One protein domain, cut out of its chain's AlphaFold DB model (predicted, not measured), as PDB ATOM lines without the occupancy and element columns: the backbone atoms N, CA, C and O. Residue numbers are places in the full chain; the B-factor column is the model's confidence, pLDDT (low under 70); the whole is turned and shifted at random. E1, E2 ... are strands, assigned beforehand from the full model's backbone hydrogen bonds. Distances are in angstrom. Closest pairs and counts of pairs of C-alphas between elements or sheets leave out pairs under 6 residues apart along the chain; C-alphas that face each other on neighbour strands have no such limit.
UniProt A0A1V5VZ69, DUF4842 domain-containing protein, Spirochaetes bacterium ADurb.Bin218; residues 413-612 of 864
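This is residues 413 to 612 of the 864 residues of the protein "DUF4842 domain-containing protein" of Spirochaetes bacterium ADurb.Bin218 (UniProt A0A1V5VZ69). One long, strongly twisted sheet of seven strands runs through the whole domain, with the small hairpin E1 and E2 over one face and a second sheet, E9 E8 E11 E12, partly face to face with its other face over the end that holds E13, E7 and E10. Two long links, residues 431 to 444 and 453 to 477, gather at the E3 end. The 200 printed residues hold no named helix and thirteen named strands, E1 to E13 in chain order, with 101 residues in them; the class is all strand. The large sheet, in the order E3 E4 E5 E6 E13 E7 E10, is mixed, and the other two are antiparallel. The whole is compact, with a radius of gyration of the C-alphas of 17.6 A, and spans 48 by 47 by 30 A.

E1, residues 420 to 423, begins at C-alpha 420 (131.893, 88.867, 149.555), and E2 is residues 426 to 430. E3 is residues 445 to 452, E4 residues 478 to 486, 26.1 A long, E5 residues 492 to 500, 25.8 A, and E6 residues 503 to 513, 28.0 A. E6 bends by 61 degrees at residue 506. E7, residues 523 to 534, is the longest strand at 34.0 A and begins at C-alpha 523 (152.061, 92.857, 129.056). E8 is residues 545 to 550, E9 residues 556 to 560, E10 residues 566 to 574, 24.9 A, E11 residues 579 to 585, and E12 residues 592 to 597. E13, residues 602 to 611, 24.9 A, ends at C-alpha 611 (126.684, 75.215, 125.699).

E3 E4 E5 E6 form a meander, each strand the antiparallel neighbour of the one before; N 481 and O 497 of E4 and E5 are 2.8 A apart, within hydrogen-bond range. E6 and E13 are antiparallel, with N 507 and O 606 at 2.8 A. E13 and E7 are parallel at 19 degrees, with N 609 and O 531 at 2.8 A. The three sheets form a stack of sheets, face to face in turn. The strands of the hairpin E1 and E2 stand at 61 degrees to those of the large sheet; the closest C-alphas of E1 and E6 are those of Tyr 423 and Ile 504, 6.4 A. The strands of E9 E8 E11 E12 stand at 31 degrees to those of the large sheet; the closest C-alphas of E12 and E13 are those of Val 592 and Met 611, 6.8 A.

The C-alphas farthest apart, those of Gly 437 and Asn 552, are 52.0 A apart. The printed part has no cut. The links E2 to E3 and E3 to E4 are long. The mean pLDDT of the printed part is 86.4, and residues 472 to 476, 516 to 523 and 551 to 556 are under 70.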
ATOM      1  N   LEU A 413     118.963  91.467 144.537       86.94
ATOM      2  CA  LEU A 413     119.756  91.744 143.339       86.94
ATOM      3  C   LEU A 413     121.011  90.882 143.258       86.94
ATOM      4  O   LEU A 413     121.320  90.386 142.185       86.94
ATOM      5  N   LEU A 414     121.742  90.736 144.367       90.81
ATOM      6  CA  LEU A 414     122.996  89.986 144.431       90.81
ATOM      7  C   LEU A 414     123.159  89.347 145.809       90.81
ATOM      8  O   LEU A 414     123.145  90.036 146.832       90.81
ATOM      9  N   ILE A 415     123.358  88.033 145.817       89.56
ATOM     10  CA  ILE A 415     123.673  87.259 147.015       89.56
ATOM     11  C   ILE A 415     125.165  87.408 147.315       89.56
ATOM     12  O   ILE A 415     126.006  87.220 146.435       89.56
ATOM     13  N   LEU A 416     125.492  87.733 148.565       93.06
ATOM     14  CA  LEU A 416     126.861  87.823 149.057       93.06
ATOM     15  C   LEU A 416     127.120  86.745 150.110       93.06
ATOM     16  O   LEU A 416     126.288  86.479 150.972       93.06
ATOM     17  N   GLN A 417     128.322  86.178 150.092       91.44
ATOM     18  CA  GLN A 417     128.777  85.215 151.089       91.44
ATOM     19  C   GLN A 417     129.630  85.939 152.132       91.44
ATOM     20  O   GLN A 417     130.768  86.324 151.875       91.44
ATOM     21  N   ASN A 418     129.068  86.187 153.319       89.56
ATOM     22  CA  ASN A 418     129.716  86.987 154.372       89.56
ATOM     23  C   ASN A 418     130.210  88.361 153.865       89.56
ATOM     24  O   ASN A 418     131.319  88.805 154.179       89.56
ATOM     25  N   GLY A 419     129.402  89.004 153.017       93.62
ATOM     26  CA  GLY A 419     129.706  90.294 152.394       93.62
ATOM     27  C   GLY A 419     130.646  90.246 151.181       93.62
ATOM     28  O   GLY A 419     130.908  91.292 150.581       93.62
ATOM     29  N   TRP A 420     131.122  89.063 150.783       96.06
ATOM     30  CA  TRP A 420     131.893  88.867 149.555       96.06
ATOM     31  C   TRP A 420     130.989  88.541 148.377       96.06
ATOM     32  O   TRP A 420     130.111  87.686 148.470       96.06
ATOM     33  N   ALA A 421     131.246  89.194 147.247       95.56
ATOM     34  CA  ALA A 421     130.812  88.666 145.970       95.56
ATOM     35  C   ALA A 421     131.720  87.472 145.650       95.56
ATOM     36  O   ALA A 421     132.949  87.596 145.661       95.56
ATOM     37  N   GLU A 422     131.112  86.314 145.416       93.25
ATOM     38  CA  GLU A 422     131.824  85.073 145.121       93.25
ATOM     39  C   GLU A 422     131.355  84.502 143.787       93.25
ATOM     40  O   GLU A 422     130.159  84.448 143.504       93.25
ATOM     41  N   TYR A 423     132.306  84.062 142.966       90.88
ATOM     42  CA  TYR A 423     132.038  83.431 141.681       90.88
ATOM     43  C   TYR A 423     132.777  82.100 141.592       90.88
ATOM     44  O   TYR A 423     134.006  82.071 141.595       90.88
ATOM     45  N   SER A 424     132.039  80.989 141.507       82.56
ATOM     46  CA  SER A 424     132.614  79.636 141.405       82.56
ATOM     47  C   SER A 424     133.665  79.338 142.493       82.56
ATOM     48  O   SER A 424     134.730  78.795 142.214       82.56
ATOM     49  N   GLY A 425     133.384  79.750 143.736       81.38
ATOM     50  CA  GLY A 425     134.286  79.613 144.889       81.38
ATOM     51  C   GLY A 425     135.421  80.644 144.972       81.38
ATOM     52  O   GLY A 425     136.166  80.646 145.951       81.38
ATOM     53  N   ASN A 426     135.562  81.533 143.985       84.81
ATOM     54  CA  ASN A 426     136.520  82.634 144.019       84.81
ATOM     55  C   ASN A 426     135.905  83.882 144.664       84.81
ATOM     56  O   ASN A 426     134.870  84.373 144.214       84.81
ATOM     57  N   LYS A 427     136.567  84.422 145.689       91.69
ATOM     58  CA  LYS A 427     136.202  85.694 146.327       91.69
ATOM     59  C   LYS A 427     136.688  86.854 145.470       91.69
ATOM     60  O   LYS A 427     137.862  87.203 145.537       91.69
ATOM     61  N   ILE A 428     135.785  87.452 144.693       92.88
ATOM     62  CA  ILE A 428     136.154  88.471 143.702       92.88
ATOM     63  C   ILE A 428     136.353  89.855 144.336       92.88
ATOM     64  O   ILE A 428     137.329  90.541 144.042       92.88
ATOM     65  N   VAL A 429     135.453  90.275 145.232       95.12
ATOM     66  CA  VAL A 429     135.525  91.572 145.928       95.12
ATOM     67  C   VAL A 429     134.579  91.604 147.128       95.12
ATOM     68  O   VAL A 429     133.481  91.047 147.090       95.12
ATOM     69  N   GLN A 430     135.000  92.260 148.211       95.81
ATOM     70  CA  GLN A 430     134.169  92.447 149.397       95.81
ATOM     71  C   GLN A 430     133.296  93.694 149.245       95.81
ATOM     72  O   GLN A 430     133.795  94.818 149.343       95.81
ATOM     73  N   ILE A 431     131.995  93.493 149.033       97.06
ATOM     74  CA  ILE A 431     131.037  94.581 148.797       97.06
ATOM     75  C   ILE A 431     130.442  95.094 150.106       97.06
ATOM     76  O   ILE A 431     130.312  96.305 150.294       97.06
ATOM     77  N   ALA A 432     130.136  94.194 151.041       96.69
ATOM     78  CA  ALA A 432     129.594  94.546 152.345       96.69
ATOM     79  C   ALA A 432     130.552  94.144 153.473       96.69
ATOM     80  O   ALA A 432     131.207  93.103 153.429       96.69
ATOM     81  N   THR A 433     130.617  94.968 154.515       96.38
ATOM     82  CA  THR A 433     131.389  94.700 155.732       96.38
ATOM     83  C   THR A 433     130.477  94.770 156.949       96.38
ATOM     84  O   THR A 433     129.516  95.537 156.982       96.38
ATOM     85  N   GLY A 434     130.747  93.938 157.953       93.38
ATOM     86  CA  GLY A 434     129.948  93.854 159.172       93.38
ATOM     87  C   GLY A 434     129.596  92.416 159.531       93.38
ATOM     88  O   GLY A 434     130.240  91.469 159.086       93.38
ATOM     89  N   THR A 435     128.579  92.277 160.370       90.12
ATOM     90  CA  THR A 435     127.999  91.002 160.804       90.12
ATOM     91  C   THR A 435     126.481  91.101 160.734       90.12
ATOM     92  O   THR A 435     125.942  92.194 160.542       90.12
ATOM     93  N   THR A 436     125.779  89.989 160.952       82.94
ATOM     94  CA  THR A 436     124.312  89.955 160.984       82.94
ATOM     95  C   THR A 436     123.726  91.060 161.870       82.94
ATOM     96  O   THR A 436     124.079  91.190 163.041       82.94
ATOM     97  N   GLY A 437     122.867  91.891 161.276       80.44
ATOM     98  CA  GLY A 437     122.227  93.069 161.876       80.44
ATOM     99  C   GLY A 437     122.991  94.385 161.669       80.44
ATOM    100  O   GLY A 437     122.477  95.470 161.974       80.44
ATOM    101  N   SER A 438     124.213  94.323 161.137       90.75
ATOM    102  CA  SER A 438     125.124  95.462 161.051       90.75
ATOM    103  C   SER A 438     125.913  95.580 159.745       90.75
ATOM    104  O   SER A 438     126.839  96.393 159.698       90.75
ATOM    105  N   TYR A 439     125.566  94.827 158.699       94.62
ATOM    106  CA  TYR A 439     126.221  94.979 157.397       94.62
ATOM    107  C   TYR A 439     126.034  96.391 156.814       94.62
ATOM    108  O   TYR A 439     124.960  96.994 156.921       94.62
ATOM    109  N   VAL A 440     127.103  96.919 156.213       94.44
ATOM    110  CA  VAL A 440     127.181  98.222 155.533       94.44
ATOM    111  C   VAL A 440     128.063  98.127 154.283       94.44
ATOM    112  O   VAL A 440     128.821  97.169 154.135       94.44
ATOM    113  N   LEU A 441     127.979  99.115 153.382       96.06
ATOM    114  CA  LEU A 441     128.818  99.168 152.178       96.06
ATOM    115  C   LEU A 441     130.284  99.315 152.579       96.06
ATOM    116  O   LEU A 441     130.615 100.127 153.447       96.06
ATOM    117  N   ASN A 442     131.156  98.538 151.941       96.56
ATOM    118  CA  ASN A 442     132.590  98.656 152.144       96.56
ATOM    119  C   ASN A 442     133.047 100.090 151.827       96.56
ATOM    120  O   ASN A 442     132.768 100.616 150.753       96.56
ATOM    121  N   SER A 443     133.783 100.717 152.746       95.56
ATOM    122  CA  SER A 443     134.283 102.088 152.590       95.56
ATOM    123  C   SER A 443     135.275 102.263 151.437       95.56
ATOM    124  O   SER A 443     135.573 103.393 151.067       95.56
ATOM    125  N   GLN A 444     135.813 101.168 150.894       96.69
ATOM    126  CA  GLN A 444     136.668 101.181 149.702       96.69
ATOM    127  C   GLN A 444     135.877 101.302 148.395       96.69
ATOM    128  O   GLN A 444     136.490 101.483 147.343       96.69
ATOM    129  N   ILE A 445     134.545 101.184 148.450       97.06
ATOM    130  CA  ILE A 445     133.668 101.246 147.285       97.06
ATOM    131  C   ILE A 445     133.147 102.667 147.068       97.06
ATOM    132  O   ILE A 445     132.705 103.344 147.996       97.06
ATOM    133  N   SER A 446     133.152 103.093 145.809       96.81
ATOM    134  CA  SER A 446     132.564 104.346 145.337       96.81
ATOM    135  C   SER A 446     131.850 104.140 143.996       96.81
ATOM    136  O   SER A 446     131.954 103.073 143.397       96.81
ATOM    137  N   ASN A 447     131.084 105.139 143.543       96.06
ATOM    138  CA  ASN A 447     130.380 105.118 142.250       96.06
ATOM    139  C   ASN A 447     129.495 103.875 142.024       96.06
ATOM    140  O   ASN A 447     129.409 103.365 140.913       96.06
ATOM    141  N   PHE A 448     128.847 103.379 143.084       96.44
ATOM    142  CA  PHE A 448     127.986 102.202 143.007       96.44
ATOM    143  C   PHE A 448     126.708 102.492 142.212       96.44
ATOM    144  O   PHE A 448     125.935 103.385 142.564       96.44
ATOM    145  N   GLU A 449     126.462 101.694 141.181       95.94
ATOM    146  CA  GLU A 449     125.302 101.774 140.301       95.94
ATOM    147  C   GLU A 449     124.764 100.366 140.002       95.94
ATOM    148  O   GLU A 449     125.529  99.415 139.861       95.94
ATOM    149  N   ALA A 450     123.441 100.232 139.884       93.69
ATOM    150  CA  ALA A 450     122.782  99.024 139.397       93.69
ATOM    151  C   ALA A 450     121.836  99.390 138.245       93.69
ATOM    152  O   ALA A 450     121.075 100.355 138.358       93.69
ATOM    153  N   LYS A 451     121.879  98.637 137.142       93.00
ATOM    154  CA  LYS A 451     121.030  98.826 135.955       93.00
ATOM    155  C   LYS A 451     120.370  97.531 135.524       93.00
ATOM    156  O   LYS A 451     121.000  96.482 135.591       93.00
ATOM    157  N   ASP A 452     119.137  97.612 135.044       88.88
ATOM    158  CA  ASP A 452     118.469  96.487 134.389       88.88
ATOM    159  C   ASP A 452     119.023  96.237 132.969       88.88
ATOM    160  O   ASP A 452     119.902  96.952 132.477       88.88
ATOM    161  N   SER A 453     118.489  95.222 132.287       87.50
ATOM    162  CA  SER A 453     118.862  94.864 130.910       87.50
ATOM    163  C   SER A 453     118.562  95.945 129.861       87.50
ATOM    164  O   SER A 453     119.142  95.910 128.777       87.50
ATOM    165  N   ASN A 454     117.705  96.922 130.172       85.81
ATOM    166  CA  ASN A 454     117.406  98.070 129.312       85.81
ATOM    167  C   ASN A 454     118.298  99.285 129.625       85.81
ATOM    168  O   ASN A 454     118.181 100.322 128.969       85.81
ATOM    169  N   GLY A 455     119.183  99.180 130.622       87.00
ATOM    170  CA  GLY A 455     120.051 100.260 131.080       87.00
ATOM    171  C   GLY A 455     119.379 101.251 132.036       87.00
ATOM    172  O   GLY A 455     119.971 102.292 132.333       87.00
ATOM    173  N   CYS A 456     118.171 100.962 132.529       86.69
ATOM    174  CA  CYS A 456     117.478 101.799 133.505       86.69
ATOM    175  C   CYS A 456     118.041 101.569 134.912       86.69
ATOM    176  O   CYS A 456     118.309 100.435 135.301       86.69
ATOM    177  N   SER A 457     118.190 102.640 135.697       89.25
ATOM    178  CA  SER A 457     118.688 102.544 137.075       89.25
ATOM    179  C   SER A 457     117.742 101.744 137.974       89.25
ATOM    180  O   SER A 457     116.536 101.994 138.018       89.25
ATOM    181  N   VAL A 458     118.320 100.838 138.756       87.44
ATOM    182  CA  VAL A 458     117.647 100.010 139.758       87.44
ATOM    183  C   VAL A 458     118.101 100.462 141.144       87.44
ATOM    184  O   VAL A 458     119.280 100.736 141.366       87.44
ATOM    185  N   SER A 459     117.171 100.568 142.096       85.56
ATOM    186  CA  SER A 459     117.544 100.870 143.483       85.56
ATOM    187  C   SER A 459     118.304  99.689 144.085       85.56
ATOM    188  O   SER A 459     117.885  98.549 143.909       85.56
ATOM    189  N   ALA A 460     119.403  99.955 144.789       89.12
ATOM    190  CA  ALA A 460     120.226  98.930 145.419       89.12
ATOM    191  C   ALA A 460     120.531  99.313 146.873       89.12
ATOM    192  O   ALA A 460     121.024 100.411 147.140       89.12
ATOM    193  N   VAL A 461     120.234  98.418 147.813       87.62
ATOM    194  CA  VAL A 461     120.485  98.595 149.249       87.62
ATOM    195  C   VAL A 461     121.064  97.325 149.844       87.62
ATOM    196  O   VAL A 461     120.658  96.226 149.494       87.62
ATOM    197  N   ILE A 462     121.998  97.483 150.778       90.31
ATOM    198  CA  ILE A 462     122.539  96.369 151.556       90.31
ATOM    199  C   ILE A 462     121.542  95.969 152.636       90.31
ATOM    200  O   ILE A 462     121.176  96.783 153.490       90.31
ATOM    201  N   ASP A 463     121.152  94.699 152.634       87.62
ATOM    202  CA  ASP A 463     120.463  94.105 153.765       87.62
ATOM    203  C   ASP A 463     121.412  94.020 154.962       87.62
ATOM    204  O   ASP A 463     122.476  93.405 154.914       87.62
ATOM    205  N   ARG A 464     121.005  94.611 156.082       83.00
ATOM    206  CA  ARG A 464     121.819  94.650 157.298       83.00
ATOM    207  C   ARG A 464     121.979  93.275 157.939       83.00
ATOM    208  O   ARG A 464     122.932  93.083 158.692       83.00
ATOM    209  N   ASN A 465     121.060  92.342 157.684       80.50
ATOM    210  CA  ASN A 465     121.068  91.012 158.294       80.50
ATOM    211  C   ASN A 465     121.941  90.026 157.517       80.50
ATOM    212  O   ASN A 465     122.789  89.366 158.114       80.50
ATOM    213  N   THR A 466     121.767  89.953 156.201       84.12
ATOM    214  CA  THR A 466     122.495  89.002 155.348       84.12
ATOM    215  C   THR A 466     123.744  89.601 154.700       84.12
ATOM    216  O   THR A 466     124.687  88.877 154.402       84.12
ATOM    217  N   GLY A 467     123.775  90.922 154.508       88.62
ATOM    218  CA  GLY A 467     124.780  91.610 153.700       88.62
ATOM    219  C   GLY A 467     124.447  91.638 152.207       88.62
ATOM    220  O   GLY A 467     125.115  92.361 151.476       88.62
ATOM    221  N   ASN A 468     123.419  90.911 151.755       91.81
ATOM    222  CA  ASN A 468     123.017  90.841 150.350       91.81
ATOM    223  C   ASN A 468     122.613  92.210 149.794       91.81
ATOM    224  O   ASN A 468     122.174  93.095 150.529       91.81
ATOM    225  N   ILE A 469     122.709  92.367 148.473       91.50
ATOM    226  CA  ILE A 469     122.189  93.545 147.782       91.50
ATOM    227  C   ILE A 469     120.737  93.276 147.403       91.50
ATOM    228  O   ILE A 469     120.447  92.321 146.688       91.50
ATOM    229  N   LEU A 470     119.837  94.136 147.862       86.25
ATOM    230  CA  LEU A 470     118.406  94.118 147.581       86.25
ATOM    231  C   LEU A 470     117.998  95.329 146.733       86.25
ATOM    232  O   LEU A 470     118.706  96.331 146.691       86.25
ATOM    233  N   THR A 471     116.821  95.270 146.124       82.75
ATOM    234  CA  THR A 471     116.107  96.391 145.509       82.75
ATOM    235  C   THR A 471     114.788  96.663 146.235       82.75
ATOM    236  O   THR A 471     114.302  95.833 147.002       82.75
ATOM    237  N   TYR A 472     114.207  97.845 146.035       67.06
ATOM    238  CA  TYR A 472     112.850  98.172 146.499       67.06
ATOM    239  C   TYR A 472     111.794  98.074 145.390       67.06
ATOM    240  O   TYR A 472     110.608  98.221 145.668       67.06
ATOM    241  N   ASN A 473     112.222  97.868 144.142       61.03
ATOM    242  CA  ASN A 473     111.345  97.795 142.975       61.03
ATOM    243  C   ASN A 473     111.010  96.332 142.624       61.03
ATOM    244  O   ASN A 473     111.496  95.405 143.269       61.03
ATOM    245  N   HIS A 474     110.175  96.136 141.598       57.94
ATOM    246  CA  HIS A 474     109.840  94.814 141.066       57.94
ATOM    247  C   HIS A 474     111.071  94.024 140.618       57.94
ATOM    248  O   HIS A 474     112.129  94.582 140.317       57.94
ATOM    249  N   ALA A 475     110.870  92.715 140.520       54.59
ATOM    250  CA  ALA A 475     111.801  91.774 139.942       54.59
ATOM    251  C   ALA A 475     112.423  92.225 138.617       54.59
ATOM    252  O   ALA A 475     111.734  92.607 137.673       54.59
ATOM    253  N   VAL A 476     113.741  92.070 138.539       63.81
ATOM    254  CA  VAL A 476     114.558  92.310 137.352       63.81
ATOM    255  C   VAL A 476     115.330  91.028 137.043       63.81
ATOM    256  O   VAL A 476     116.034  90.518 137.910       63.81
ATOM    257  N   ASP A 477     115.158  90.489 135.830       70.62
ATOM    258  CA  ASP A 477     115.763  89.208 135.415       70.62
ATOM    259  C   ASP A 477     117.293  89.289 135.364       70.62
ATOM    260  O   ASP A 477     117.986  88.408 135.864       70.62
ATOM    261  N   VAL A 478     117.832  90.363 134.779       87.06
ATOM    262  CA  VAL A 478     119.277  90.591 134.670       87.06
ATOM    263  C   VAL A 478     119.604  91.999 135.135       87.06
ATOM    264  O   VAL A 478     118.992  92.971 134.683       87.06
ATOM    265  N   VAL A 479     120.599  92.102 136.012       90.69
ATOM    266  CA  VAL A 479     121.099  93.366 136.549       90.69
ATOM    267  C   VAL A 479     122.597  93.465 136.348       90.69
ATOM    268  O   VAL A 479     123.347  92.550 136.672       90.69
ATOM    269  N   THR A 480     123.042  94.606 135.840       95.44
ATOM    270  CA  THR A 480     124.453  94.978 135.809       95.44
ATOM    271  C   THR A 480     124.741  95.898 136.985       95.44
ATOM    272  O   THR A 480     124.163  96.979 137.084       95.44
ATOM    273  N   ILE A 481     125.621  95.466 137.880       96.56
ATOM    274  CA  ILE A 481     126.121  96.244 139.010       96.56
ATOM    275  C   ILE A 481     127.526  96.735 138.661       96.56
ATOM    276  O   ILE A 481     128.400  95.929 138.342       96.56
ATOM    277  N   THR A 482     127.757  98.042 138.752       97.50
ATOM    278  CA  THR A 482     129.057  98.667 138.489       97.50
ATOM    279  C   THR A 482     129.484  99.507 139.684       97.50
ATOM    280  O   THR A 482     128.665 100.211 140.267       97.50
ATOM    281  N   PHE A 483     130.755  99.427 140.072       97.75
ATOM    282  CA  PHE A 483     131.331 100.269 141.122       97.75
ATOM    283  C   PHE A 483     132.855 100.320 141.028       97.75
ATOM    284  O   PHE A 483     133.483  99.438 140.446       97.75
ATOM    285  N   ASP A 484     133.447 101.323 141.670       97.88
ATOM    286  CA  ASP A 484     134.892 101.469 141.801       97.88
ATOM    287  C   ASP A 484     135.354 101.007 143.181       97.88
ATOM    288  O   ASP A 484     134.763 101.379 144.196       97.88
ATOM    289  N   TYR A 485     136.437 100.237 143.227       96.62
ATOM    290  CA  TYR A 485     137.087  99.763 144.443       96.62
ATOM    291  C   TYR A 485     138.520 100.295 144.523       96.62
ATOM    292  O   TYR A 485     139.302 100.128 143.588       96.62
ATOM    293  N   SER A 486     138.870 100.921 145.649       94.38
ATOM    294  CA  SER A 486     140.235 101.391 145.919       94.38
ATOM    295  C   SER A 486     141.021 100.351 146.715       94.38
ATOM    296  O   SER A 486     140.697 100.076 147.875       94.38
ATOM    297  N   ASP A 487     142.059  99.775 146.109       88.12
ATOM    298  CA  ASP A 487     142.895  98.773 146.771       88.12
ATOM    299  C   ASP A 487     143.938  99.395 147.722       88.12
ATOM    300  O   ASP A 487     144.107 100.612 147.816       88.12
ATOM    301  N   SER A 488     144.658  98.548 148.461       84.00
ATOM    302  CA  SER A 488     145.683  98.990 149.416       84.00
ATOM    303  C   SER A 488     146.942  99.574 148.765       84.00
ATOM    304  O   SER A 488     147.741 100.200 149.460       84.00
ATOM    305  N   LYS A 489     147.132  99.372 147.456       79.75
ATOM    306  CA  LYS A 489     148.247  99.919 146.673       79.75
ATOM    307  C   LYS A 489     147.895 101.270 146.043       79.75
ATOM    308  O   LYS A 489     148.778 101.919 145.489       79.75
ATOM    309  N   GLY A 490     146.638 101.704 146.137       82.88
ATOM    310  CA  GLY A 490     146.139 102.946 145.551       82.88
ATOM    311  C   GLY A 490     145.611 102.804 144.122       82.88
ATOM    312  O   GLY A 490     145.344 103.824 143.494       82.88
ATOM    313  N   ASN A 491     145.444 101.579 143.609       85.00
ATOM    314  CA  ASN A 491     144.745 101.363 142.344       85.00
ATOM    315  C   ASN A 491     143.239 101.593 142.533       85.00
ATOM    316  O   ASN A 491     142.664 101.158 143.534       85.00
ATOM    317  N   VAL A 492     142.591 102.191 141.535       91.81
ATOM    318  CA  VAL A 492     141.131 102.173 141.383       91.81
ATOM    319  C   VAL A 492     140.767 101.113 140.352       91.81
ATOM    320  O   VAL A 492     141.223 101.155 139.205       91.81
ATOM    321  N   ILE A 493     139.957 100.154 140.790       93.38
ATOM    322  CA  ILE A 493     139.497  99.016 140.001       93.38
ATOM    323  C   ILE A 493     137.989  99.152 139.818       93.38
ATOM    324  O   ILE A 493     137.238  99.114 140.791       93.38
ATOM    325  N   THR A 494     137.540  99.280 138.577       96.69
ATOM    326  CA  THR A 494     136.119  99.265 138.244       96.69
ATOM    327  C   THR A 494     135.663  97.823 138.078       96.69
ATOM    328  O   THR A 494     136.123  97.104 137.186       96.69
ATOM    329  N   TYR A 495     134.737  97.405 138.934       97.38
ATOM    330  CA  TYR A 495     134.040  96.133 138.819       97.38
ATOM    331  C   TYR A 495     132.758  96.330 138.019       97.38
ATOM    332  O   TYR A 495     131.991  97.254 138.277       97.38
ATOM    333  N   THR A 496     132.514  95.437 137.065       97.12
ATOM    334  CA  THR A 496     131.213  95.279 136.405       97.12
ATOM    335  C   THR A 496     130.764  93.846 136.621       97.12
ATOM    336  O   THR A 496     131.473  92.923 136.233       97.12
ATOM    337  N   ILE A 497     129.621  93.658 137.276       96.94
ATOM    338  CA  ILE A 497     129.074  92.358 137.665       96.94
ATOM    339  C   ILE A 497     127.697  92.221 137.025       96.94
ATOM    340  O   ILE A 497     126.793  93.000 137.314       96.94
ATOM    341  N   VAL A 498     127.531  91.223 136.167       95.00
ATOM    342  CA  VAL A 498     126.239  90.860 135.582       95.00
ATOM    343  C   VAL A 498     125.647  89.746 136.426       95.00
ATOM    344  O   VAL A 498     126.236  88.671 136.564       95.00
ATOM    345  N   VAL A 499     124.485  90.021 136.997       91.44
ATOM    346  CA  VAL A 499     123.785  89.166 137.945       91.44
ATOM    347  C   VAL A 499     122.451  88.753 137.341       91.44
ATOM    348  O   VAL A 499     121.763  89.571 136.734       91.44
ATOM    349  N   GLN A 500     122.093  87.489 137.513       85.69
ATOM    350  CA  GLN A 500     120.805  86.930 137.128       85.69
ATOM    351  C   GLN A 500     120.261  86.151 138.324       85.69
ATOM    352  O   GLN A 500     120.964  85.309 138.885       85.69
ATOM    353  N   ASN A 501     119.048  86.488 138.768       75.69
ATOM    354  CA  ASN A 501     118.379  85.861 139.921       75.69
ATOM    355  C   ASN A 501     119.261  85.767 141.186       75.69
ATOM    356  O   ASN A 501     119.353  84.733 141.851       75.69
ATOM    357  N   GLY A 502     119.970  86.856 141.501       81.56
ATOM    358  CA  GLY A 502     120.857  86.947 142.663       81.56
ATOM    359  C   GLY A 502     122.217  86.254 142.508       81.56
ATOM    360  O   GLY A 502     123.067  86.417 143.383       81.56
ATOM    361  N   SER A 503     122.458  85.514 141.420       86.50
ATOM    362  CA  SER A 503     123.716  84.809 141.136       86.50
ATOM    363  C   SER A 503     124.545  85.509 140.059       86.50
ATOM    364  O   SER A 503     124.021  86.013 139.066       86.50
ATOM    365  N   ILE A 504     125.864  85.551 140.247       92.31
ATOM    366  CA  ILE A 504     126.784  86.191 139.299       92.31
ATOM    367  C   ILE A 504     126.893  85.323 138.044       92.31
ATOM    368  O   ILE A 504     127.381  84.196 138.105       92.31
ATOM    369  N   ASN A 505     126.488  85.870 136.900       91.75
ATOM    370  CA  ASN A 505     126.641  85.225 135.599       91.75
ATOM    371  C   ASN A 505     128.009  85.544 134.975       91.75
ATOM    372  O   ASN A 505     128.684  84.665 134.438       91.75
ATOM    373  N   SER A 506     128.452  86.799 135.077       95.00
ATOM    374  CA  SER A 506     129.790  87.221 134.650       95.00
ATOM    375  C   SER A 506     130.277  88.437 135.424       95.00
ATOM    376  O   SER A 506     129.470  89.213 135.931       95.00
ATOM    377  N   TYR A 507     131.588  88.648 135.462       96.56
ATOM    378  CA  TYR A 507     132.185  89.856 136.015       96.56
ATOM    379  C   TYR A 507     133.500  90.221 135.320       96.56
ATOM    380  O   TYR A 507     134.178  89.372 134.740       96.56
ATOM    381  N   SER A 508     133.882  91.490 135.424       96.25
ATOM    382  CA  SER A 508     135.186  92.001 134.999       96.25
ATOM    383  C   SER A 508     135.733  92.993 136.020       96.25
ATOM    384  O   SER A 508     134.983  93.851 136.492       96.25
ATOM    385  N   ALA A 509     137.030  92.906 136.310       95.50
ATOM    386  CA  ALA A 509     137.767  93.836 137.158       95.50
ATOM    387  C   ALA A 509     138.803  94.593 136.313       95.50
ATOM    388  O   ALA A 509     139.818  94.028 135.892       95.50
ATOM    389  N   LEU A 510     138.522  95.866 136.041       92.12
ATOM    390  CA  LEU A 510     139.297  96.730 135.154       92.12
ATOM    391  C   LEU A 510     140.073  97.765 135.966       92.12
ATOM    392  O   LEU A 510     139.461  98.534 136.702       92.12
ATOM    393  N   ILE A 511     141.395  97.855 135.799       86.62
ATOM    394  CA  ILE A 511     142.143  98.978 136.379       86.62
ATOM    395  C   ILE A 511     141.818 100.240 135.575       86.62
ATOM    396  O   ILE A 511     142.161 100.349 134.395       86.62
ATOM    397  N   THR A 512     141.164 101.204 136.222       86.56
ATOM    398  CA  THR A 512     140.814 102.501 135.625       86.56
ATOM    399  C   THR A 512     141.733 103.625 136.081       86.56
ATOM    400  O   THR A 512     141.918 104.588 135.336       86.56
ATOM    401  N   ASN A 513     142.372 103.480 137.245       84.06
ATOM    402  CA  ASN A 513     143.439 104.368 137.699       84.06
ATOM    403  C   ASN A 513     144.542 103.553 138.400       84.06
ATOM    404  O   ASN A 513     144.330 103.121 139.534       84.06
ATOM    405  N   PRO A 514     145.684 103.280 137.746       76.81
ATOM    406  CA  PRO A 514     146.772 102.529 138.361       76.81
ATOM    407  C   PRO A 514     147.488 103.342 139.452       76.81
ATOM    408  O   PRO A 514     147.522 104.571 139.435       76.81
ATOM    409  N   SER A 515     148.078 102.627 140.405       75.06
ATOM    410  CA  SER A 515     148.991 103.152 141.418       75.06
ATOM    411  C   SER A 515     150.243 103.765 140.765       75.06
ATOM    412  O   SER A 515     150.666 103.281 139.715       75.06
ATOM    413  N   PRO A 516     150.882 104.777 141.384       63.78
ATOM    414  CA  PRO A 516     152.119 105.389 140.880       63.78
ATOM    415  C   PRO A 516     153.348 104.456 140.836       63.78
ATOM    416  O   PRO A 516     154.386 104.854 140.310       63.78
ATOM    417  N   ASP A 517     153.276 103.234 141.376       62.47
ATOM    418  CA  ASP A 517     154.342 102.231 141.245       62.47
ATOM    419  C   ASP A 517     154.318 101.596 139.840       62.47
ATOM    420  O   ASP A 517     153.835 100.481 139.632       62.47
ATOM    421  N   PHE A 518     154.845 102.332 138.859       61.47
ATOM    422  CA  PHE A 518     154.945 101.896 137.470       61.47
ATOM    423  C   PHE A 518     155.840 100.672 137.307       61.47
ATOM    424  O   PHE A 518     157.033 100.669 137.654       61.47
ATOM    425  N   ASP A 519     155.277  99.638 136.693       62.41
ATOM    426  CA  ASP A 519     156.037  98.501 136.227       62.41
ATOM    427  C   ASP A 519     156.122  98.514 134.706       62.41
ATOM    428  O   ASP A 519     155.096  98.584 134.037       62.41
ATOM    429  N   PHE A 520     157.350  98.505 134.173       60.66
ATOM    430  CA  PHE A 520     157.708  98.728 132.764       60.66
ATOM    431  C   PHE A 520     157.291  97.533 131.888       60.66
ATOM    432  O   PHE A 520     158.096  96.951 131.160       60.66
ATOM    433  N   SER A 521     156.026  97.143 131.975       65.31
ATOM    434  CA  SER A 521     155.474  95.965 131.345       65.31
ATOM    435  C   SER A 521     154.602  96.358 130.160       65.31
ATOM    436  O   SER A 521     153.632  97.107 130.269       65.31
ATOM    437  N   THR A 522     154.945  95.820 128.996       66.56
ATOM    438  CA  THR A 522     154.115  95.863 127.785       66.56
ATOM    439  C   THR A 522     153.049  94.766 127.789       66.56
ATOM    440  O   THR A 522     152.237  94.689 126.868       66.56
ATOM    441  N   VAL A 523     153.028  93.933 128.835       68.62
ATOM    442  CA  VAL A 523     152.061  92.857 129.056       68.62
ATOM    443  C   VAL A 523     151.430  92.949 130.448       68.62
ATOM    444  O   VAL A 523     152.031  93.461 131.388       68.62
ATOM    445  N   THR A 524     150.218  92.443 130.611       74.50
ATOM    446  CA  THR A 524     149.558  92.259 131.903       74.50
ATOM    447  C   THR A 524     149.106  90.814 132.046       74.50
ATOM    448  O   THR A 524     148.852  90.126 131.057       74.50
ATOM    449  N   ASN A 525     149.008  90.357 133.289       78.25
ATOM    450  CA  ASN A 525     148.465  89.051 133.622       78.25
ATOM    451  C   ASN A 525     147.009  89.214 134.050       78.25
ATOM    452  O   ASN A 525     146.732  89.862 135.059       78.25
ATOM    453  N   ILE A 526     146.099  88.582 133.316       85.44
ATOM    454  CA  ILE A 526     144.679  88.516 133.658       85.44
ATOM    455  C   ILE A 526     144.345  87.122 134.184       85.44
ATOM    456  O   ILE A 526     144.629  86.118 133.529       85.44
ATOM    457  N   LYS A 527     143.713  87.050 135.358       87.06
ATOM    458  CA  LYS A 527     143.099  85.812 135.854       87.06
ATOM    459  C   LYS A 527     141.726  85.621 135.214       87.06
ATOM    460  O   LYS A 527     140.897  86.524 135.242       87.06
ATOM    461  N   ILE A 528     141.478  84.450 134.648       90.06
ATOM    462  CA  ILE A 528     140.244  84.122 133.937       90.06
ATOM    463  C   ILE A 528     139.579  82.918 134.609       90.06
ATOM    464  O   ILE A 528     140.227  81.896 134.836       90.06
ATOM    465  N   PHE A 529     138.284  83.053 134.909       92.06
ATOM    466  CA  PHE A 529     137.428  82.032 135.521       92.06
ATOM    467  C   PHE A 529     136.249  81.716 134.601       92.06
ATOM    468  O   PHE A 529     135.296  82.490 134.514       92.06
ATOM    469  N   LEU A 530     136.280  80.573 133.927       93.44
ATOM    470  CA  LEU A 530     135.199  80.152 133.039       93.44
ATOM    471  C   LEU A 530     134.464  78.966 133.640       93.44
ATOM    472  O   LEU A 530     135.074  77.934 133.906       93.44
ATOM    473  N   LYS A 531     133.157  79.117 133.829       93.75
ATOM    474  CA  LYS A 531     132.264  78.010 134.166       93.75
ATOM    475  C   LYS A 531     131.519  77.613 132.901       93.75
ATOM    476  O   LYS A 531     130.919  78.473 132.265       93.75
ATOM    477  N   VAL A 532     131.554  76.340 132.535       95.38
ATOM    478  CA  VAL A 532     130.828  75.806 131.388       95.38
ATOM    479  C   VAL A 532     129.774  74.816 131.859       95.38
ATOM    480  O   VAL A 532     130.045  73.930 132.674       95.38
ATOM    481  N   THR A 533     128.562  74.982 131.348       94.06
ATOM    482  CA  THR A 533     127.397  74.159 131.685       94.06
ATOM    483  C   THR A 533     126.678  73.702 130.426       94.06
ATOM    484  O   THR A 533     126.783  74.321 129.367       94.06
ATOM    485  N   ASN A 534     125.945  72.601 130.528       89.88
ATOM    486  CA  ASN A 534     125.026  72.166 129.490       89.88
ATOM    487  C   ASN A 534     123.789  73.071 129.521       89.88
ATOM    488  O   ASN A 534     123.097  73.120 130.529       89.88
ATOM    489  N   GLU A 535     123.479  73.762 128.424       87.81
ATOM    490  CA  GLU A 535     122.324  74.667 128.352       87.81
ATOM    491  C   GLU A 535     120.995  73.934 128.581       87.81
ATOM    492  O   GLU A 535     120.049  74.516 129.086       87.81
ATOM    493  N   LYS A 536     120.881  72.645 128.255       81.25
ATOM    494  CA  LYS A 536     119.637  71.904 128.491       81.25
ATOM    495  C   LYS A 536     119.502  71.464 129.946       81.25
ATOM    496  O   LYS A 536     118.410  71.510 130.476       81.25
ATOM    497  N   THR A 537     120.564  71.013 130.602       82.25
ATOM    498  CA  THR A 537     120.439  70.410 131.948       82.25
ATOM    499  C   THR A 537     120.941  71.302 133.082       82.25
ATOM    500  O   THR A 537     120.718  70.975 134.242       82.25
ATOM    501  N   GLY A 538     121.675  72.372 132.772       80.38
ATOM    502  CA  GLY A 538     122.412  73.215 133.724       80.38
ATOM    503  C   GLY A 538     123.599  72.540 134.399       80.38
ATOM    504  O   GLY A 538     124.325  73.188 135.154       80.38
ATOM    505  N   LEU A 539     123.823  71.250 134.141       85.12
ATOM    506  CA  LEU A 539     124.902  70.499 134.764       85.12
ATOM    507  C   LEU A 539     126.267  70.975 134.246       85.12
ATOM    508  O   LEU A 539     126.384  71.362 133.076       85.12
ATOM    509  N   PRO A 540     127.310  70.951 135.095       90.19
ATOM    510  CA  PRO A 540     128.665  71.275 134.671       90.19
ATOM    511  C   PRO A 540     129.146  70.342 133.555       90.19
ATOM    512  O   PRO A 540     128.854  69.148 133.561       90.19
ATOM    513  N   LEU A 541     129.909  70.892 132.609       91.81
ATOM    514  CA  LEU A 541     130.539  70.121 131.537       91.81
ATOM    515  C   LEU A 541     132.052  70.080 131.734       91.81
ATOM    516  O   LEU A 541     132.726  71.080 131.486       91.81
ATOM    517  N   GLY A 542     132.583  68.925 132.140       91.00
ATOM    518  CA  GLY A 542     134.028  68.672 132.155       91.00
ATOM    519  C   GLY A 542     134.608  68.389 130.776       91.00
ATOM    520  O   GLY A 542     133.856  68.175 129.823       91.00
ATOM    521  N   GLN A 543     135.937  68.444 130.660       90.69
ATOM    522  CA  GLN A 543     136.690  68.266 129.409       90.69
ATOM    523  C   GLN A 543     136.164  69.124 128.240       90.69
ATOM    524  O   GLN A 543     136.142  68.695 127.089       90.69
ATOM    525  N   VAL A 544     135.679  70.338 128.509       92.94
ATOM    526  CA  VAL A 544     135.327  71.296 127.451       92.94
ATOM    527  C   VAL A 544     136.586  72.038 127.038       92.94
ATOM    528  O   VAL A 544     137.240  72.647 127.880       92.94
ATOM    529  N   SER A 545     136.899  72.038 125.746       92.00
ATOM    530  CA  SER A 545     138.035  72.758 125.177       92.00
ATOM    531  C   SER A 545     137.799  74.271 125.231       92.00
ATOM    532  O   SER A 545     136.798  74.796 124.745       92.00
ATOM    533  N   ILE A 546     138.756  74.988 125.818       91.94
ATOM    534  CA  ILE A 546     138.784  76.445 125.957       91.94
ATOM    535  C   ILE A 546     139.987  76.982 125.189       91.94
ATOM    536  O   ILE A 546     141.113  76.538 125.413       91.94
ATOM    537  N   ASN A 547     139.771  77.971 124.323       87.56
ATOM    538  CA  ASN A 547     140.830  78.617 123.552       87.56
ATOM    539  C   ASN A 547     140.674  80.139 123.608       87.56
ATOM    540  O   ASN A 547     139.719  80.683 123.057       87.56
ATOM    541  N   LEU A 548     141.611  80.838 124.246       86.94
ATOM    542  CA  LEU A 548     141.672  82.299 124.221       86.94
ATOM    543  C   LEU A 548     142.496  82.740 123.012       86.94
ATOM    544  O   LEU A 548     143.667  82.379 122.906       86.94
ATOM    545  N   LYS A 549     141.880  83.549 122.151       81.31
ATOM    546  CA  LYS A 549     142.427  84.097 120.910       81.31
ATOM    547  C   LYS A 549     142.454  85.621 120.955       81.31
ATOM    548  O   LYS A 549     141.517  86.247 121.442       81.31
ATOM    549  N   LYS A 550     143.484  86.252 120.394       71.12
ATOM    550  CA  LYS A 550     143.442  87.694 120.077       71.12
ATOM    551  C   LYS A 550     142.695  87.904 118.758       71.12
ATOM    552  O   LYS A 550     142.707  87.022 117.905       71.12
ATOM    553  N   SER A 551     142.137  89.093 118.537       58.28
ATOM    554  CA  SER A 551     141.469  89.459 117.274       58.28
ATOM    555  C   SER A 551     142.373  89.341 116.030       58.28
ATOM    556  O   SER A 551     141.868  89.262 114.916       58.28
ATOM    557  N   ASN A 552     143.702  89.333 116.210       54.84
ATOM    558  CA  ASN A 552     144.717  89.184 115.160       54.84
ATOM    559  C   ASN A 552     145.498  87.846 115.210       54.84
ATOM    560  O   ASN A 552     146.424  87.687 114.426       54.84
ATOM    561  N   GLY A 553     145.124  86.896 116.082       51.53
ATOM    562  CA  GLY A 553     145.614  85.503 116.062       51.53
ATOM    563  C   GLY A 553     146.769  85.119 117.004       51.53
ATOM    564  O   GLY A 553     146.974  83.930 117.211       51.53
ATOM    565  N   ASP A 554     147.480  86.073 117.619       56.31
ATOM    566  CA  ASP A 554     148.779  85.789 118.274       56.31
ATOM    567  C   ASP A 554     148.729  85.456 119.782       56.31
ATOM    568  O   ASP A 554     149.758  85.150 120.383       56.31
ATOM    569  N   LEU A 555     147.555  85.496 120.424       57.81
ATOM    570  CA  LEU A 555     147.381  84.905 121.761       57.81
ATOM    571  C   LEU A 555     146.767  83.524 121.572       57.81
ATOM    572  O   LEU A 555     145.650  83.453 121.080       57.81
ATOM    573  N   ASN A 556     147.468  82.462 121.967       62.41
ATOM    574  CA  ASN A 556     146.920  81.109 122.026       62.41
ATOM    575  C   ASN A 556     147.109  80.570 123.442       62.41
ATOM    576  O   ASN A 556     148.094  79.901 123.746       62.41
ATOM    577  N   TRP A 557     146.162  80.871 124.330       76.38
ATOM    578  CA  TRP A 557     146.009  80.060 125.536       76.38
ATOM    579  C   TRP A 557     144.995  78.961 125.236       76.38
ATOM    580  O   TRP A 557     143.931  79.251 124.688       76.38
ATOM    581  N   GLN A 558     145.312  77.722 125.601       83.19
ATOM    582  CA  GLN A 558     144.414  76.581 125.462       83.19
ATOM    583  C   GLN A 558     144.301  75.832 126.793       83.19
ATOM    584  O   GLN A 558     145.233  75.851 127.600       83.19
ATOM    585  N   GLY A 559     143.170  75.172 127.013       84.88
ATOM    586  CA  GLY A 559     142.958  74.316 128.173       84.88
ATOM    587  C   GLY A 559     141.603  73.634 128.150       84.88
ATOM    588  O   GLY A 559     140.877  73.724 127.159       84.88
ATOM    589  N   PHE A 560     141.279  72.977 129.259       90.19
ATOM    590  CA  PHE A 560     140.002  72.303 129.458       90.19
ATOM    591  C   PHE A 560     139.310  72.760 130.743       90.19
ATOM    592  O   PHE A 560     139.927  73.383 131.619       90.19
ATOM    593  N   THR A 561     138.014  72.485 130.843       92.31
ATOM    594  CA  THR A 561     137.298  72.496 132.120       92.31
ATOM    595  C   THR A 561     137.551  71.211 132.906       92.31
ATOM    596  O   THR A 561     137.663  70.133 132.323       92.31
ATOM    597  N   ASP A 562     137.612  71.325 134.232       87.25
ATOM    598  CA  ASP A 562     137.590  70.178 135.146       87.25
ATOM    599  C   ASP A 562     136.205  69.507 135.184       87.25
ATOM    600  O   ASP A 562     135.253  70.006 134.588       87.25
ATOM    601  N   ASP A 563     136.047  68.411 135.928       87.25
ATOM    602  CA  ASP A 563     134.761  67.699 136.059       87.25
ATOM    603  C   ASP A 563     133.616  68.571 136.620       87.25
ATOM    604  O   ASP A 563     132.439  68.289 136.400       87.25
ATOM    605  N   ASN A 564     133.938  69.675 137.304       89.00
ATOM    606  CA  ASN A 564     132.957  70.662 137.747       89.00
ATOM    607  C   ASN A 564     132.669  71.709 136.666       89.00
ATOM    608  O   ASN A 564     132.026  72.714 136.954       89.00
ATOM    609  N   GLY A 565     133.121  71.529 135.431       91.19
ATOM    610  CA  GLY A 565     132.953  72.489 134.352       91.19
ATOM    611  C   GLY A 565     133.694  73.803 134.576       91.19
ATOM    612  O   GLY A 565     133.331  74.805 133.972       91.19
ATOM    613  N   LEU A 566     134.692  73.847 135.460       91.12
ATOM    614  CA  LEU A 566     135.447  75.055 135.770       91.12
ATOM    615  C   LEU A 566     136.813  75.023 135.076       91.12
ATOM    616  O   LEU A 566     137.561  74.056 135.175       91.12
ATOM    617  N   SER A 567     137.177  76.119 134.414       89.56
ATOM    618  CA  SER A 567     138.536  76.368 133.935       89.56
ATOM    619  C   SER A 567     139.050  77.672 134.537       89.56
ATOM    620  O   SER A 567     138.426  78.725 134.386       89.56
ATOM    621  N   VAL A 568     140.179  77.602 135.249       87.56
ATOM    622  CA  VAL A 568     140.831  78.763 135.873       87.56
ATOM    623  C   VAL A 568     142.256  78.871 135.375       87.56
ATOM    624  O   VAL A 568     143.038  77.928 135.505       87.56
ATOM    625  N   PHE A 569     142.617  80.033 134.844       80.94
ATOM    626  CA  PHE A 569     143.953  80.253 134.312       80.94
ATOM    627  C   PHE A 569     144.374  81.714 134.348       80.94
ATOM    628  O   PHE A 569     143.559  82.614 134.508       80.94
ATOM    629  N   THR A 570     145.677  81.952 134.212       80.12
ATOM    630  CA  THR A 570     146.230  83.294 134.005       80.12
ATOM    631  C   THR A 570     146.717  83.401 132.570       80.12
ATOM    632  O   THR A 570     147.463  82.533 132.116       80.12
ATOM    633  N   ALA A 571     146.294  84.444 131.863       77.88
ATOM    634  CA  ALA A 571     146.773  84.755 130.524       77.88
ATOM    635  C   ALA A 571     147.642  86.016 130.555       77.88
ATOM    636  O   ALA A 571     147.261  87.025 131.145       77.88
ATOM    637  N   THR A 572     148.790  85.949 129.891       75.88
ATOM    638  CA  THR A 572     149.677  87.094 129.674       75.88
ATOM    639  C   THR A 572     149.260  87.763 128.373       75.88
ATOM    640  O   THR A 572     149.362  87.161 127.306       75.88
ATOM    641  N   VAL A 573     148.758  88.990 128.451       76.12
ATOM    642  CA  VAL A 573     148.212  89.736 127.311       76.12
ATOM    643  C   VAL A 573     148.929  91.067 127.166       76.12
ATOM    644  O   VAL A 573     149.326  91.661 128.156       76.12
ATOM    645  N   GLU A 574     149.103  91.566 125.947       75.81
ATOM    646  CA  GLU A 574     149.662  92.910 125.748       75.81
ATOM    647  C   GLU A 574     148.777  93.978 126.406       75.81
ATOM    648  O   GLU A 574     147.555  93.951 126.255       75.81
ATOM    649  N   THR A 575     149.379  94.969 127.064       75.88
ATOM    650  CA  THR A 575     148.638  96.077 127.693       75.88
ATOM    651  C   THR A 575     147.886  96.939 126.675       75.88
ATOM    652  O   THR A 575     146.873  97.554 127.000       75.88
ATOM    653  N   ALA A 576     148.338  96.938 125.417       76.88
ATOM    654  CA  ALA A 576     147.673  97.596 124.295       76.88
ATOM    655  C   ALA A 576     146.483  96.796 123.714       76.88
ATOM    656  O   ALA A 576     145.797  97.289 122.817       76.88
ATOM    657  N   ALA A 577     146.240  95.557 124.160       79.44
ATOM    658  CA  ALA A 577     145.164  94.728 123.624       79.44
ATOM    659  C   ALA A 577     143.786  95.224 124.093       79.44
ATOM    660  O   ALA A 577     143.489  95.249 125.286       79.44
ATOM    661  N   ASN A 578     142.915  95.552 123.137       82.56
ATOM    662  CA  ASN A 578     141.559  96.015 123.443       82.56
ATOM    663  C   ASN A 578     140.540  94.878 123.540       82.56
ATOM    664  O   ASN A 578     139.660  94.957 124.383       82.56
ATOM    665  N   THR A 579     140.650  93.831 122.721       86.31
ATOM    666  CA  THR A 579     139.675  92.731 122.703       86.31
ATOM    667  C   THR A 579     140.387  91.390 122.528       86.31
ATOM    668  O   THR A 579     141.378  91.286 121.799       86.31
ATOM    669  N   ALA A 580     139.871  90.360 123.189       88.25
ATOM    670  CA  ALA A 580     140.183  88.958 122.924       88.25
ATOM    671  C   ALA A 580     138.893  88.142 122.810       88.25
ATOM    672  O   ALA A 580     137.817  88.628 123.138       88.25
ATOM    673  N   HIS A 581     139.001  86.909 122.336       89.00
ATOM    674  CA  HIS A 581     137.890  86.002 122.097       89.00
ATOM    675  C   HIS A 581     138.170  84.674 122.789       89.00
ATOM    676  O   HIS A 581     139.212  84.066 122.565       89.00
ATOM    677  N   VAL A 582     137.250  84.204 123.618       91.25
ATOM    678  CA  VAL A 582     137.262  82.835 124.134       91.25
ATOM    679  C   VAL A 582     136.387  81.988 123.230       91.25
ATOM    680  O   VAL A 582     135.193  82.251 123.111       91.25
ATOM    681  N   VAL A 583     136.980  80.973 122.616       91.06
ATOM    682  CA  VAL A 583     136.285  79.943 121.846       91.06
ATOM    683  C   VAL A 583     136.184  78.690 122.703       91.06
ATOM    684  O   VAL A 583     137.199  78.158 123.154       91.06
ATOM    685  N   VAL A 584     134.959  78.226 122.902       94.06
ATOM    686  CA  VAL A 584     134.604  77.051 123.691       94.06
ATOM    687  C   VAL A 584     134.075  75.975 122.744       94.06
ATOM    688  O   VAL A 584     133.121  76.238 122.007       94.06
ATOM    689  N   SER A 585     134.694  74.794 122.746       92.31
ATOM    690  CA  SER A 585     134.312  73.642 121.918       92.31
ATOM    691  C   SER A 585     134.229  72.363 122.742       92.31
ATOM    692  O   SER A 585     134.970  72.180 123.706       92.31
ATOM    693  N   LYS A 586     133.295  71.493 122.371       91.19
ATOM    694  CA  LYS A 586     133.194  70.116 122.854       91.19
ATOM    695  C   LYS A 586     132.369  69.337 121.839       91.19
ATOM    696  O   LYS A 586     131.275  69.789 121.487       91.19
ATOM    697  N   GLU A 587     132.862  68.196 121.373       87.12
ATOM    698  CA  GLU A 587     132.086  67.326 120.486       87.12
ATOM    699  C   GLU A 587     130.704  66.995 121.091       87.12
ATOM    700  O   GLU A 587     130.553  66.776 122.295       87.12
ATOM    701  N   GLY A 588     129.660  67.041 120.258       87.31
ATOM    702  CA  GLY A 588     128.266  66.950 120.710       87.31
ATOM    703  C   GLY A 588     127.646  68.274 121.179       87.31
ATOM    704  O   GLY A 588     126.486  68.276 121.590       87.31
ATOM    705  N   PHE A 589     128.355  69.407 121.086       92.44
ATOM    706  CA  PHE A 589     127.839  70.742 121.412       92.44
ATOM    707  C   PHE A 589     128.141  71.768 120.311       92.44
ATOM    708  O   PHE A 589     129.090  71.637 119.541       92.44
ATOM    709  N   TYR A 590     127.327  72.823 120.233       91.94
ATOM    710  CA  TYR A 590     127.630  73.976 119.384       91.94
ATOM    711  C   TYR A 590     128.761  74.805 120.001       91.94
ATOM    712  O   TYR A 590     128.715  75.137 121.187       91.94
ATOM    713  N   ASN A 591     129.739  75.197 119.180       92.19
ATOM    714  CA  ASN A 591     130.821  76.077 119.618       92.19
ATOM    715  C   ASN A 591     130.274  77.433 120.076       92.19
ATOM    716  O   ASN A 591     129.425  78.030 119.408       92.19
ATOM    717  N   VAL A 592     130.814  77.941 121.181       94.62
ATOM    718  CA  VAL A 592     130.481  79.267 121.709       94.62
ATOM    719  C   VAL A 592     131.709  80.158 121.613       94.62
ATOM    720  O   VAL A 592     132.794  79.779 122.042       94.62
ATOM    721  N   GLU A 593     131.540  81.360 121.071       92.25
ATOM    722  CA  GLU A 593     132.582  82.382 121.040       92.25
ATOM    723  C   GLU A 593     132.154  83.596 121.867       92.25
ATOM    724  O   GLU A 593     131.042  84.108 121.729       92.25
ATOM    725  N   CYS A 594     133.040  84.058 122.745       89.06
ATOM    726  CA  CYS A 594     132.796  85.170 123.649       89.06
ATOM    727  C   CYS A 594     133.901  86.217 123.533       89.06
ATOM    728  O   CYS A 594     135.056  85.919 123.822       89.06
ATOM    729  N   ALA A 595     133.542  87.463 123.225       90.31
ATOM    730  CA  ALA A 595     134.468  88.584 123.329       90.31
ATOM    731  C   ALA A 595     134.767  88.937 124.802       90.31
ATOM    732  O   ALA A 595     133.897  88.844 125.670       90.31
ATOM    733  N   ILE A 596     136.004  89.349 125.064       90.62
ATOM    734  CA  ILE A 596     136.480  89.951 126.310       90.62
ATOM    735  C   ILE A 596     137.029  91.328 125.950       90.62
ATOM    736  O   ILE A 596     138.113  91.438 125.369       90.62
ATOM    737  N   ASP A 597     136.278  92.367 126.295       88.44
ATOM    738  CA  ASP A 597     136.653  93.754 126.039       88.44
ATOM    739  C   ASP A 597     137.554  94.314 127.145       88.44
ATOM    740  O   ASP A 597     137.456  93.952 128.315       88.44
ATOM    741  N   GLY A 598     138.451  95.219 126.765       86.31
ATOM    742  CA  GLY A 598     139.428  95.844 127.651       86.31
ATOM    743  C   GLY A 598     140.511  94.899 128.175       86.31
ATOM    744  O   GLY A 598     141.133  95.230 129.182       86.31
ATOM    745  N   ILE A 599     140.748  93.744 127.535       87.00
ATOM    746  CA  ILE A 599     141.561  92.658 128.113       87.00
ATOM    747  C   ILE A 599     142.961  93.094 128.580       87.00
ATOM    748  O   ILE A 599     143.405  92.648 129.633       87.00
ATOM    749  N   GLY A 600     143.624  94.020 127.877       81.88
ATOM    750  CA  GLY A 600     144.944  94.552 128.244       81.88
ATOM    751  C   GLY A 600     144.978  95.394 129.528       81.88
ATOM    752  O   GLY A 600     146.055  95.765 129.987       81.88
ATOM    753  N   LYS A 601     143.819  95.696 130.121       85.31
ATOM    754  CA  LYS A 601     143.668  96.458 131.374       85.31
ATOM    755  C   LYS A 601     142.926  95.684 132.468       85.31
ATOM    756  O   LYS A 601     142.786  96.181 133.589       85.31
ATOM    757  N   LEU A 602     142.414  94.498 132.148       90.56
ATOM    758  CA  LEU A 602     141.751  93.630 133.112       90.56
ATOM    759  C   LEU A 602     142.793  92.927 133.985       90.56
ATOM    760  O   LEU A 602     143.834  92.487 133.502       90.56
ATOM    761  N   ILE A 603     142.475  92.778 135.266       88.69
ATOM    762  CA  ILE A 603     143.230  91.916 136.191       88.69
ATOM    763  C   ILE A 603     142.506  90.600 136.455       88.69
ATOM    764  O   ILE A 603     143.137  89.587 136.763       88.69
ATOM    765  N   GLU A 604     141.182  90.607 136.312       92.69
ATOM    766  CA  GLU A 604     140.347  89.440 136.532       92.69
ATOM    767  C   GLU A 604     139.079  89.501 135.676       92.69
ATOM    768  O   GLU A 604     138.483  90.566 135.483       92.69
ATOM    769  N   PHE A 605     138.668  88.349 135.159       94.69
ATOM    770  CA  PHE A 605     137.446  88.168 134.388       94.69
ATOM    771  C   PHE A 605     136.830  86.816 134.721       94.69
ATOM    772  O   PHE A 605     137.537  85.812 134.814       94.69
ATOM    773  N   GLY A 606     135.509  86.759 134.838       94.75
ATOM    774  CA  GLY A 606     134.818  85.484 134.917       94.75
ATOM    775  C   GLY A 606     133.493  85.474 134.189       94.75
ATOM    776  O   GLY A 606     132.815  86.496 134.089       94.75
ATOM    777  N   LYS A 607     133.130  84.309 133.650       94.38
ATOM    778  CA  LYS A 607     131.920  84.153 132.846       94.38
ATOM    779  C   LYS A 607     131.396  82.725 132.854       94.38
ATOM    780  O   LYS A 607     132.152  81.778 132.643       94.38
ATOM    781  N   ASN A 608     130.085  82.602 133.054       93.38
ATOM    782  CA  ASN A 608     129.358  81.365 132.830       93.38
ATOM    783  C   ASN A 608     129.003  81.252 131.343       93.38
ATOM    784  O   ASN A 608     128.551  82.216 130.719       93.38
ATOM    785  N   ILE A 609     129.239  80.077 130.773       93.94
ATOM    786  CA  ILE A 609     129.036  79.760 129.364       93.94
ATOM    787  C   ILE A 609     128.141  78.525 129.307       93.94
ATOM    788  O   ILE A 609     128.565  77.418 129.632       93.94
ATOM    789  N   ALA A 610     126.891  78.713 128.895       91.88
ATOM    790  CA  ALA A 610     125.978  77.610 128.630       91.88
ATOM    791  C   ALA A 610     126.181  77.123 127.187       91.88
ATOM    792  O   ALA A 610     126.084  77.911 126.245       91.88
ATOM    793  N   MET A 611     126.496  75.839 127.010       94.00
ATOM    794  CA  MET A 611     126.684  75.215 125.699       94.00
ATOM    795  C   MET A 611     125.449  74.423 125.289       94.00
ATOM    796  O   MET A 611     124.989  73.541 126.017       94.00
ATOM    797  N   ARG A 612     124.950  74.694 124.083       92.56
ATOM    798  CA  ARG A 612     123.804  73.986 123.515       92.56
ATOM    799  C   ARG A 612     124.218  72.618 122.962       92.56
ATOM    800  O   ARG A 612     125.126  72.590 122.126       92.56
TER     801      ARG A 612